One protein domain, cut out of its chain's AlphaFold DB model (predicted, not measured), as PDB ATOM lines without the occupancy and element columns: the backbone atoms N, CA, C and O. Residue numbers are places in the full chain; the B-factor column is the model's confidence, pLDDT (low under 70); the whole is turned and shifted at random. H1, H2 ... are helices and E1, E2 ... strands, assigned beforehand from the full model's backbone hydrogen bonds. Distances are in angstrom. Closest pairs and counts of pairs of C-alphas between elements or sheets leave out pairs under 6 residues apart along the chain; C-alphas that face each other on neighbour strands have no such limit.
ATOM      1  N   THR A 246     -19.178 -52.789 -36.272       53.41
ATOM      2  CA  THR A 246     -18.676 -52.111 -37.461       53.41
ATOM      3  C   THR A 246     -18.104 -50.744 -37.070       53.41
ATOM      4  O   THR A 246     -18.598 -50.116 -36.132       53.41
ATOM      5  N   PRO A 247     -17.062 -50.247 -37.751       56.38
ATOM      6  CA  PRO A 247     -16.614 -48.864 -37.596       56.38
ATOM      7  C   PRO A 247     -17.805 -47.888 -37.675       56.38
ATOM      8  O   PRO A 247     -18.523 -47.898 -38.674       56.38
ATOM      9  N   GLY A 248     -18.046 -47.096 -36.624       63.84
ATOM     10  CA  GLY A 248     -19.253 -46.271 -36.495       63.84
ATOM     11  C   GLY A 248     -19.318 -45.453 -35.200       63.84
ATOM     12  O   GLY A 248     -18.471 -45.589 -34.317       63.84
ATOM     13  N   LEU A 249     -20.313 -44.567 -35.110       71.06
ATOM     14  CA  LEU A 249     -20.599 -43.727 -33.941       71.06
ATOM     15  C   LEU A 249     -21.632 -44.427 -33.053       71.06
ATOM     16  O   LEU A 249     -22.738 -44.716 -33.510       71.06
ATOM     17  N   TYR A 250     -21.291 -44.660 -31.788       75.81
ATOM     18  CA  TYR A 250     -22.146 -45.390 -30.849       75.81
ATOM     19  C   TYR A 250     -22.423 -44.559 -29.604       75.81
ATOM     20  O   TYR A 250     -21.497 -43.981 -29.031       75.81
ATOM     21  N   TYR A 251     -23.673 -44.547 -29.141       76.81
ATOM     22  CA  TYR A 251     -24.031 -43.965 -27.849       76.81
ATOM     23  C   TYR A 251     -24.610 -45.014 -26.902       76.81
ATOM     24  O   TYR A 251     -25.239 -45.983 -27.331       76.81
ATOM     25  N   PHE A 252     -24.391 -44.831 -25.602       75.75
ATOM     26  CA  PHE A 252     -25.007 -45.681 -24.589       75.75
ATOM     27  C   PHE A 252     -26.407 -45.172 -24.227       75.75
ATOM     28  O   PHE A 252     -26.551 -44.066 -23.700       75.75
ATOM     29  N   ASP A 253     -27.438 -45.981 -24.481       70.56
ATOM     30  CA  ASP A 253     -28.799 -45.689 -24.036       70.56
ATOM     31  C   ASP A 253     -28.981 -46.177 -22.595       70.56
ATOM     32  O   ASP A 253     -29.132 -47.369 -22.323       70.56
ATOM     33  N   GLN A 254     -29.003 -45.232 -21.655       64.88
ATOM     34  CA  GLN A 254     -29.189 -45.520 -20.234       64.88
ATOM     35  C   GLN A 254     -30.537 -46.193 -19.918       64.88
ATOM     36  O   GLN A 254     -30.633 -46.923 -18.932       64.88
ATOM     37  N   SER A 255     -31.587 -45.953 -20.706       65.25
ATOM     38  CA  SER A 255     -32.904 -46.561 -20.480       65.25
ATOM     39  C   SER A 255     -32.948 -48.033 -20.881       65.25
ATOM     40  O   SER A 255     -33.609 -48.823 -20.212       65.25
ATOM     41  N   LEU A 256     -32.197 -48.394 -21.923       67.44
ATOM     42  CA  LEU A 256     -32.119 -49.749 -22.462       67.44
ATOM     43  C   LEU A 256     -30.880 -50.519 -21.976       67.44
ATOM     44  O   LEU A 256     -30.769 -51.711 -22.236       67.44
ATOM     45  N   GLN A 257     -29.968 -49.851 -21.260       68.06
ATOM     46  CA  GLN A 257     -28.699 -50.397 -20.762       68.06
ATOM     47  C   GLN A 257     -27.837 -51.041 -21.865       68.06
ATOM     48  O   GLN A 257     -27.169 -52.047 -21.637       68.06
ATOM     49  N   GLN A 258     -27.836 -50.458 -23.067       76.31
ATOM     50  CA  GLN A 258     -27.158 -51.027 -24.235       76.31
ATOM     51  C   GLN A 258     -26.492 -49.961 -25.116       76.31
ATOM     52  O   GLN A 258     -26.912 -48.803 -25.161       76.31
ATOM     53  N   TRP A 259     -25.455 -50.375 -25.849       75.44
ATOM     54  CA  TRP A 259     -24.838 -49.562 -26.897       75.44
ATOM     55  C   TRP A 259     -25.711 -49.575 -28.147       75.44
ATOM     56  O   TRP A 259     -26.088 -50.639 -28.629       75.44
ATOM     57  N   THR A 260     -26.005 -48.392 -28.674       74.75
ATOM     58  CA  THR A 260     -26.831 -48.219 -29.869       74.75
ATOM     59  C   THR A 260     -26.018 -47.494 -30.936       74.75
ATOM     60  O   THR A 260     -25.386 -46.473 -30.655       74.75
ATOM     61  N   GLU A 261     -26.009 -48.031 -32.156       73.06
ATOM     62  CA  GLU A 261     -25.418 -47.355 -33.313       73.06
ATOM     63  C   GLU A 261     -26.255 -46.121 -33.664       73.06
ATOM     64  O   GLU A 261     -27.487 -46.185 -33.731       73.06
ATOM     65  N   CYS A 262     -25.597 -44.982 -33.883       66.31
ATOM     66  CA  CYS A 262     -26.271 -43.774 -34.335       66.31
ATOM     67  C   CYS A 262     -26.816 -43.988 -35.752       66.31
ATOM     68  O   CYS A 262     -26.091 -43.869 -36.738       66.31
ATOM     69  N   SER A 263     -28.115 -44.258 -35.868       55.25
ATOM     70  CA  SER A 263     -28.807 -44.209 -37.154       55.25
ATOM     71  C   SER A 263     -28.840 -42.752 -37.615       55.25
ATOM     72  O   SER A 263     -29.295 -41.885 -36.871       55.25
ATOM     73  N   TYR A 264     -28.351 -42.468 -38.823       46.62
ATOM     74  CA  TYR A 264     -28.447 -41.141 -39.430       46.62
ATOM     75  C   TYR A 264     -29.913 -40.686 -39.437       46.62
ATOM     76  O   TYR A 264     -30.733 -41.228 -40.178       46.62
ATOM     77  N   ILE A 265     -30.246 -39.699 -38.604       47.31
ATOM     78  CA  ILE A 265     -31.517 -38.987 -38.695       47.31
ATOM     79  C   ILE A 265     -31.194 -37.694 -39.440       47.31
ATOM     80  O   ILE A 265     -30.621 -36.783 -38.833       47.31
ATOM     81  N   PRO A 266     -31.501 -37.588 -40.746       42.00
ATOM     82  CA  PRO A 266     -31.370 -36.316 -41.428       42.00
ATOM     83  C   PRO A 266     -32.231 -35.310 -40.672       42.00
ATOM     84  O   PRO A 266     -33.424 -35.535 -40.465       42.00
ATOM     85  N   CYS A 281     -26.133 -17.851 -31.532       67.50
ATOM     86  CA  CYS A 281     -26.041 -19.142 -30.838       67.50
ATOM     87  C   CYS A 281     -25.600 -20.263 -31.782       67.50
ATOM     88  O   CYS A 281     -24.778 -21.097 -31.405       67.50
ATOM     89  N   GLN A 282     -26.110 -20.267 -33.013       72.31
ATOM     90  CA  GLN A 282     -25.720 -21.243 -34.026       72.31
ATOM     91  C   GLN A 282     -24.276 -21.022 -34.489       72.31
ATOM     92  O   GLN A 282     -23.530 -21.987 -34.622       72.31
ATOM     93  N   GLN A 283     -23.857 -19.763 -34.643       74.75
ATOM     94  CA  GLN A 283     -22.466 -19.410 -34.931       74.75
ATOM     95  C   GLN A 283     -21.517 -19.844 -33.808       74.75
ATOM     96  O   GLN A 283     -20.465 -20.406 -34.096       74.75
ATOM     97  N   ARG A 284     -21.898 -19.666 -32.531       78.81
ATOM     98  CA  ARG A 284     -21.107 -20.171 -31.393       78.81
ATOM     99  C   ARG A 284     -21.008 -21.693 -31.394       78.81
ATOM    100  O   ARG A 284     -19.910 -22.210 -31.237       78.81
ATOM    101  N   TYR A 285     -22.110 -22.414 -31.612       82.25
ATOM    102  CA  TYR A 285     -22.068 -23.878 -31.715       82.25
ATOM    103  C   TYR A 285     -21.174 -24.348 -32.859       82.25
ATOM    104  O   TYR A 285     -20.372 -25.254 -32.653       82.25
ATOM    105  N   GLN A 286     -21.259 -23.708 -34.027       81.06
ATOM    106  CA  GLN A 286     -20.403 -24.052 -35.157       81.06
ATOM    107  C   GLN A 286     -18.929 -23.776 -34.856       81.06
ATOM    108  O   GLN A 286     -18.093 -24.637 -35.095       81.06
ATOM    109  N   ALA A 287     -18.614 -22.626 -34.263       82.12
ATOM    110  CA  ALA A 287     -17.245 -22.286 -33.904       82.12
ATOM    111  C   ALA A 287     -16.675 -23.220 -32.819       82.12
ATOM    112  O   ALA A 287     -15.531 -23.646 -32.936       82.12
ATOM    113  N   ILE A 288     -17.477 -23.630 -31.825       85.44
ATOM    114  CA  ILE A 288     -17.087 -24.664 -30.848       85.44
ATOM    115  C   ILE A 288     -16.798 -25.992 -31.562       85.44
ATOM    116  O   ILE A 288     -15.777 -26.625 -31.292       85.44
ATOM    117  N   LEU A 289     -17.658 -26.414 -32.498       84.88
ATOM    118  CA  LEU A 289     -17.425 -27.619 -33.301       84.88
ATOM    119  C   LEU A 289     -16.155 -27.496 -34.146       84.88
ATOM    120  O   LEU A 289     -15.409 -28.464 -34.261       84.88
ATOM    121  N   ASP A 290     -15.883 -26.329 -34.722       84.44
ATOM    122  CA  ASP A 290     -14.683 -26.072 -35.517       84.44
ATOM    123  C   ASP A 290     -13.412 -26.126 -34.658       84.44
ATOM    124  O   ASP A 290     -12.436 -26.754 -35.073       84.44
ATOM    125  N   THR A 291     -13.442 -25.589 -33.431       85.44
ATOM    126  CA  THR A 291     -12.360 -25.751 -32.446       85.44
ATOM    127  C   THR A 291     -12.155 -27.224 -32.078       85.44
ATOM    128  O   THR A 291     -11.030 -27.717 -32.089       85.44
ATOM    129  N   LEU A 292     -13.224 -27.981 -31.812       85.44
ATOM    130  CA  LEU A 292     -13.105 -29.418 -31.529       85.44
ATOM    131  C   LEU A 292     -12.571 -30.202 -32.745       85.44
ATOM    132  O   LEU A 292     -11.797 -31.146 -32.580       85.44
ATOM    133  N   LYS A 293     -12.932 -29.795 -33.969       82.50
ATOM    134  CA  LYS A 293     -12.468 -30.391 -35.236       82.50
ATOM    135  C   LYS A 293     -11.024 -30.045 -35.589       82.50
ATOM    136  O   LYS A 293     -10.431 -30.796 -36.368       82.50
ATOM    137  N   SER A 294     -10.485 -28.924 -35.114       83.12
ATOM    138  CA  SER A 294      -9.079 -28.567 -35.322       83.12
ATOM    139  C   SER A 294      -8.172 -29.300 -34.336       83.12
ATOM    140  O   SER A 294      -7.097 -29.748 -34.728       83.12
ATOM    141  N   VAL A 295      -8.637 -29.485 -33.098       81.94
ATOM    142  CA  VAL A 295      -7.888 -30.168 -32.034       81.94
ATOM    143  C   VAL A 295      -7.958 -31.697 -32.154       81.94
ATOM    144  O   VAL A 295      -6.962 -32.366 -31.907       81.94
ATOM    145  N   LEU A 296      -9.110 -32.257 -32.556       80.12
ATOM    146  CA  LEU A 296      -9.369 -33.707 -32.663       80.12
ATOM    147  C   LEU A 296      -8.956 -34.518 -31.416       80.12
ATOM    148  O   LEU A 296      -8.229 -35.507 -31.548       80.12
ATOM    149  N   PRO A 297      -9.437 -34.140 -30.220       83.94
ATOM    150  CA  PRO A 297      -9.047 -34.795 -28.975       83.94
ATOM    151  C   PRO A 297      -9.508 -36.260 -28.915       83.94
ATOM    152  O   PRO A 297     -10.542 -36.636 -29.480       83.94
ATOM    153  N   ASP A 298      -8.750 -37.073 -28.177       87.06
ATOM    154  CA  ASP A 298      -9.078 -38.481 -27.930       87.06
ATOM    155  C   ASP A 298     -10.222 -38.649 -26.922       87.06
ATOM    156  O   ASP A 298     -11.013 -39.587 -27.038       87.06
ATOM    157  N   VAL A 299     -10.342 -37.720 -25.966       89.00
ATOM    158  CA  VAL A 299     -11.430 -37.659 -24.980       89.00
ATOM    159  C   VAL A 299     -11.975 -36.234 -24.886       89.00
ATOM    160  O   VAL A 299     -11.209 -35.275 -24.814       89.00
ATOM    161  N   ILE A 300     -13.300 -36.092 -24.857       89.56
ATOM    162  CA  ILE A 300     -14.000 -34.817 -24.654       89.56
ATOM    163  C   ILE A 300     -14.949 -34.967 -23.467       89.56
ATOM    164  O   ILE A 300     -15.825 -35.832 -23.491       89.56
ATOM    165  N   CYS A 301     -14.810 -34.098 -22.465       91.31
ATOM    166  CA  CYS A 301     -15.732 -33.982 -21.335       91.31
ATOM    167  C   CYS A 301     -16.483 -32.654 -21.439       91.31
ATOM    168  O   CYS A 301     -15.859 -31.598 -21.382       91.31
ATOM    169  N   LEU A 302     -17.806 -32.709 -21.583       89.94
ATOM    170  CA  LEU A 302     -18.660 -31.522 -21.624       89.94
ATOM    171  C   LEU A 302     -19.673 -31.555 -20.481       89.94
ATOM    172  O   LEU A 302     -20.244 -32.606 -20.163       89.94
ATOM    173  N   GLN A 303     -19.902 -30.389 -19.886       88.88
ATOM    174  CA  GLN A 303     -20.930 -30.137 -18.885       88.88
ATOM    175  C   GLN A 303     -22.032 -29.266 -19.506       88.88
ATOM    176  O   GLN A 303     -21.800 -28.551 -20.476       88.88
ATOM    177  N   GLU A 304     -23.247 -29.364 -18.972       83.94
ATOM    178  CA  GLU A 304     -24.411 -28.584 -19.418       83.94
ATOM    179  C   GLU A 304     -24.769 -28.702 -20.920       83.94
ATOM    180  O   GLU A 304     -25.291 -27.781 -21.547       83.94
ATOM    181  N   VAL A 305     -24.569 -29.885 -21.504       84.88
ATOM    182  CA  VAL A 305     -24.902 -30.167 -22.904       84.88
ATOM    183  C   VAL A 305     -26.410 -30.208 -23.122       84.88
ATOM    184  O   VAL A 305     -27.133 -30.968 -22.475       84.88
ATOM    185  N   THR A 306     -26.875 -29.427 -24.096       81.62
ATOM    186  CA  THR A 306     -28.265 -29.428 -24.556       81.62
ATOM    187  C   THR A 306     -28.486 -30.464 -25.658       81.62
ATOM    188  O   THR A 306     -27.585 -30.791 -26.435       81.62
ATOM    189  N   LYS A 307     -29.732 -30.928 -25.802       78.00
ATOM    190  CA  LYS A 307     -30.138 -31.842 -26.883       78.00
ATOM    191  C   LYS A 307     -29.844 -31.280 -28.281       78.00
ATOM    192  O   LYS A 307     -29.479 -32.026 -29.186       78.00
ATOM    193  N   ARG A 308     -29.951 -29.956 -28.453       77.81
ATOM    194  CA  ARG A 308     -29.654 -29.261 -29.717       77.81
ATOM    195  C   ARG A 308     -28.175 -29.367 -30.089       77.81
ATOM    196  O   ARG A 308     -27.872 -29.696 -31.233       77.81
ATOM    197  N   PHE A 309     -27.271 -29.117 -29.141       80.56
ATOM    198  CA  PHE A 309     -25.835 -29.241 -29.387       80.56
ATOM    199  C   PHE A 309     -25.419 -30.701 -29.613       80.56
ATOM    200  O   PHE A 309     -24.652 -30.973 -30.533       80.56
ATOM    201  N   LEU A 310     -25.993 -31.645 -28.852       80.94
ATOM    202  CA  LEU A 310     -25.768 -33.081 -29.052       80.94
ATOM    203  C   LEU A 310     -26.099 -33.511 -30.491       80.94
ATOM    204  O   LEU A 310     -25.281 -34.157 -31.136       80.94
ATOM    205  N   ASN A 311     -27.256 -33.108 -31.022       78.19
ATOM    206  CA  ASN A 311     -27.649 -33.456 -32.392       78.19
ATOM    207  C   ASN A 311     -26.690 -32.886 -33.448       78.19
ATOM    208  O   ASN A 311     -26.373 -33.575 -34.413       78.19
ATOM    209  N   LEU A 312     -26.217 -31.646 -33.278       79.62
ATOM    210  CA  LEU A 312     -25.232 -31.052 -34.192       79.62
ATOM    211  C   LEU A 312     -23.912 -31.831 -34.167       79.62
ATOM    212  O   LEU A 312     -23.368 -32.152 -35.217       79.62
ATOM    213  N   LEU A 313     -23.444 -32.191 -32.973       80.75
ATOM    214  CA  LEU A 313     -22.207 -32.938 -32.776       80.75
ATOM    215  C   LEU A 313     -22.263 -34.355 -33.371       80.75
ATOM    216  O   LEU A 313     -21.307 -34.784 -34.011       80.75
ATOM    217  N   LEU A 314     -23.382 -35.073 -33.205       75.12
ATOM    218  CA  LEU A 314     -23.567 -36.426 -33.759       75.12
ATOM    219  C   LEU A 314     -23.745 -36.430 -35.293       75.12
ATOM    220  O   LEU A 314     -23.448 -37.431 -35.950       75.12
ATOM    221  N   ASN A 315     -24.207 -35.319 -35.876       73.81
ATOM    222  CA  ASN A 315     -24.410 -35.171 -37.323       73.81
ATOM    223  C   ASN A 315     -23.157 -34.719 -38.089       73.81
ATOM    224  O   ASN A 315     -23.159 -34.698 -39.320       73.81
ATOM    225  N   GLU A 316     -22.082 -34.366 -37.390       74.94
ATOM    226  CA  GLU A 316     -20.833 -33.944 -38.014       74.94
ATOM    227  C   GLU A 316     -20.074 -35.135 -38.628       74.94
ATOM    228  O   GLU A 316     -19.668 -36.081 -37.945       74.94
ATOM    229  N   LEU A 317     -19.813 -35.055 -39.937       66.75
ATOM    230  CA  LEU A 317     -19.206 -36.129 -40.740       66.75
ATOM    231  C   LEU A 317     -17.859 -36.614 -40.182       66.75
ATOM    232  O   LEU A 317     -17.563 -37.808 -40.220       66.75
ATOM    233  N   ARG A 318     -17.039 -35.711 -39.627       67.06
ATOM    234  CA  ARG A 318     -15.743 -36.091 -39.036       67.06
ATOM    235  C   ARG A 318     -15.888 -36.936 -37.773       67.06
ATOM    236  O   ARG A 318     -15.029 -37.781 -37.535       67.06
ATOM    237  N   PHE A 319     -16.940 -36.739 -36.980       68.62
ATOM    238  CA  PHE A 319     -17.210 -37.576 -35.809       68.62
ATOM    239  C   PHE A 319     -17.801 -38.930 -36.222       68.62
ATOM    240  O   PHE A 319     -17.511 -39.947 -35.603       68.62
ATOM    241  N   GLN A 320     -18.530 -38.991 -37.334       65.88
ATOM    242  CA  GLN A 320     -19.029 -40.259 -37.881       65.88
ATOM    243  C   GLN A 320     -17.911 -41.143 -38.464       65.88
ATOM    244  O   GLN A 320     -17.983 -42.364 -38.388       65.88
ATOM    245  N   GLN A 321     -16.846 -40.543 -39.005       66.12
ATOM    246  CA  GLN A 321     -15.757 -41.254 -39.692       66.12
ATOM    247  C   GLN A 321     -14.661 -41.833 -38.770       66.12
ATOM    248  O   GLN A 321     -13.747 -42.491 -39.263       66.12
ATOM    249  N   ASN A 322     -14.709 -41.580 -37.458       65.50
ATOM    250  CA  ASN A 322     -13.563 -41.759 -36.546       65.50
ATOM    251  C   ASN A 322     -13.842 -42.662 -35.318       65.50
ATOM    252  O   ASN A 322     -13.157 -42.534 -34.305       65.50
ATOM    253  N   ASN A 323     -14.805 -43.589 -35.404       72.50
ATOM    254  CA  ASN A 323     -15.088 -44.627 -34.390       72.50
ATOM    255  C   ASN A 323     -15.201 -44.095 -32.951       72.50
ATOM    256  O   ASN A 323     -14.443 -44.500 -32.062       72.50
ATOM    257  N   TYR A 324     -16.122 -43.157 -32.726       77.81
ATOM    258  CA  TYR A 324     -16.326 -42.565 -31.408       77.81
ATOM    259  C   TYR A 324     -17.354 -43.336 -30.563       77.81
ATOM    260  O   TYR A 324     -18.416 -43.728 -31.049       77.81
ATOM    261  N   TYR A 325     -17.058 -43.470 -29.269       82.19
ATOM    262  CA  TYR A 325     -17.976 -43.922 -28.225       82.19
ATOM    263  C   TYR A 325     -18.476 -42.721 -27.421       82.19
ATOM    264  O   TYR A 325     -17.685 -41.877 -26.995       82.19
ATOM    265  N   VAL A 326     -19.788 -42.650 -27.207       83.12
ATOM    266  CA  VAL A 326     -20.465 -41.515 -26.575       83.12
ATOM    267  C   VAL A 326     -21.252 -41.985 -25.346       83.12
ATOM    268  O   VAL A 326     -22.136 -42.835 -25.445       83.12
ATOM    269  N   ILE A 327     -20.968 -41.408 -24.177       84.75
ATOM    270  CA  ILE A 327     -21.763 -41.597 -22.954       84.75
ATOM    271  C   ILE A 327     -22.594 -40.332 -22.725       84.75
ATOM    272  O   ILE A 327     -22.041 -39.255 -22.494       84.75
ATOM    273  N   ILE A 328     -23.920 -40.474 -22.776       81.19
ATOM    274  CA  ILE A 328     -24.893 -39.397 -22.540       81.19
ATOM    275  C   ILE A 328     -25.677 -39.650 -21.255       81.19
ATOM    276  O   ILE A 328     -26.120 -40.768 -20.990       81.19
ATOM    277  N   MET A 329     -25.906 -38.596 -20.474       78.25
ATOM    278  CA  MET A 329     -26.857 -38.662 -19.365       78.25
ATOM    279  C   MET A 329     -28.301 -38.622 -19.869       78.25
ATOM    280  O   MET A 329     -28.636 -37.860 -20.781       78.25
ATOM    281  N   LYS A 330     -29.196 -39.363 -19.203       71.81
ATOM    282  CA  LYS A 330     -30.639 -39.372 -19.503       71.81
ATOM    283  C   LYS A 330     -31.299 -37.988 -19.458       71.81
ATOM    284  O   LYS A 330     -32.301 -37.772 -20.138       71.81
ATOM    285  N   SER A 331     -30.748 -37.034 -18.703       70.62
ATOM    286  CA  SER A 331     -31.254 -35.655 -18.672       70.62
ATOM    287  C   SER A 331     -31.199 -34.954 -20.038       70.62
ATOM    288  O   SER A 331     -31.994 -34.048 -20.274       70.62
ATOM    289  N   ILE A 332     -30.322 -35.395 -20.950       72.12
ATOM    290  CA  ILE A 332     -30.185 -34.848 -22.309       72.12
ATOM    291  C   ILE A 332     -31.199 -35.487 -23.277       72.12
ATOM    292  O   ILE A 332     -31.676 -34.831 -24.203       72.12
ATOM    293  N   THR A 333     -31.545 -36.767 -23.087       65.31
ATOM    294  CA  THR A 333     -32.386 -37.529 -24.029       65.31
ATOM    295  C   THR A 333     -33.886 -37.338 -23.794       65.31
ATOM    296  O   THR A 333     -34.644 -37.188 -24.760       65.31
ATOM    297  N   ASN A 334     -34.307 -37.292 -22.525       58.94
ATOM    298  CA  ASN A 334     -35.710 -37.381 -22.097       58.94
ATOM    299  C   ASN A 334     -36.490 -36.061 -22.046       58.94
ATOM    300  O   ASN A 334     -37.638 -36.040 -21.598       58.94
ATOM    301  N   SER A 335     -35.906 -34.949 -22.461       52.94
ATOM    302  CA  SER A 335     -36.524 -33.648 -22.259       52.94
ATOM    303  C   SER A 335     -37.394 -33.208 -23.434       52.94
ATOM    304  O   SER A 335     -36.958 -33.080 -24.580       52.94
ATOM    305  N   HIS A 336     -38.656 -32.935 -23.112       49.81
ATOM    306  CA  HIS A 336     -39.552 -32.120 -23.931       49.81
ATOM    307  C   HIS A 336     -39.334 -30.609 -23.695       49.81
ATOM    308  O   HIS A 336     -39.980 -29.793 -24.346       49.81
ATOM    309  N   GLU A 337     -38.424 -30.234 -22.787       52.97
ATOM    310  CA  GLU A 337     -38.142 -28.855 -22.370       52.97
ATOM    311  C   GLU A 337     -36.785 -28.368 -22.905       52.97
ATOM    312  O   GLU A 337     -35.763 -29.019 -22.704       52.97
ATOM    313  N   GLU A 338     -36.743 -27.182 -23.522       49.22
ATOM    314  CA  GLU A 338     -35.520 -26.567 -24.082       49.22
ATOM    315  C   GLU A 338     -34.421 -26.265 -23.045       49.22
ATOM    316  O   GLU A 338     -33.267 -26.055 -23.416       49.22
ATOM    317  N   LYS A 339     -34.759 -26.239 -21.750       50.12
ATOM    318  CA  LYS A 339     -33.848 -25.875 -20.648       50.12
ATOM    319  C   LYS A 339     -33.159 -27.059 -19.975       50.12
ATOM    320  O   LYS A 339     -32.421 -26.864 -19.015       50.12
ATOM    321  N   SER A 340     -33.399 -28.282 -20.433       59.81
ATOM    322  CA  SER A 340     -32.704 -29.450 -19.901       59.81
ATOM    323  C   SER A 340     -31.260 -29.504 -20.395       59.81
ATOM    324  O   SER A 340     -31.006 -29.373 -21.598       59.81
ATOM    325  N   TYR A 341     -30.340 -29.802 -19.493       72.94
ATOM    326  CA  TYR A 341     -28.942 -30.015 -19.824       72.94
ATOM    327  C   TYR A 341     -28.365 -31.179 -19.014       72.94
ATOM    328  O   TYR A 341     -28.932 -31.611 -18.005       72.94
TER     329      TYR A 341
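This is residues 246 to 266 and 281 to 341 of the 1196 residues of the protein "Hypothetical protein" of Rotaria magnacalcarata (UniProt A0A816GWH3). A small three-stranded sheet of E2, E1 and E4 forms one side of the domain and the long helix H1 the opposite side, with H2 and the strand E3 filling the space between them. The chain runs out along H1, back along E3 and out again along H2; the short helix H3 comes just before E4, and H4 just after it. The printed part has 82 residues, with four named helices and four named strands in the order E1, E2, H1, E3, H2, H3, E4, H4; the sheet, in the order E2, E1, E4, is mixed. The class is mixed, helices and strands, and the whole is compact, with a radius of gyration of the C-alphas of 12.8 A and spans of 34 by 34 by 25 A.

The inner strand of the sheet is E1, residues 250 to 253. E2, residues 258 to 261, is its antiparallel neighbour at 142 degrees and forms a hairpin with it; N 260 and O 251 are 2.9 A apart, within hydrogen-bond range. On the other side of E1, E4, residues 324 to 328, is parallel to it at 20 degrees, with N 326 and O 250 at 2.8 A, also within range. E3, residues 299 to 305, pairs with no named strand; E3 and E4 are near each other, with 6 pairs of C-alphas within 10 A. H2, residues 307 to 315, is only just on the sheet, with 5 pairs of C-alphas within 10 A, and only grazes it with residues 310 to 314. E3 and H2 meet only through their link. H1, residues 281 to 295, is not on the sheet; it is close to H2 but not clearly touching, at a steep tilt of 43 degrees, the same way, and their closest C-alphas, those of Tyr 285 and Phe 309, are 7.0 A apart. H3, residues 317 to 320, is close to H1 but not clearly touching, the closest C-alphas being those of Lys 293 and Arg 318, at 7.6 A. H4, residues 330 to 333, is close to H2 but not clearly touching; the C-alphas of Lys 307 and Ile 332, their closest, are 5.5 A apart. In H1 and H2 every O i to N i+4 pair is within hydrogen-bond range; H3 and H4 are too short for such a pair.

E1 begins at C-alpha 250, (-22.146, -45.390, -30.849). H1 measures 21.3 A from first to last C-alpha and begins at C-alpha 281, (-26.041, -19.142, -30.838). E3 measures 15.6 A, E4 12.7 A and H2 12.4 A. H4 ends at C-alpha 333, (-32.386, -37.529, -24.029).

The two C-alphas farthest apart, those of Thr 246 and Lys 339, are 34.7 A apart. Residues 267 to 280 are not printed, and C-alphas 266 and 281 are 20.9 A apart across the cut. Of the links that are printed whole, each is tight. The mean pLDDT of the printed part is 73.1, and 27 residues are under 70, among them residues 262 to 266, 317 to 322 and 333 to 340.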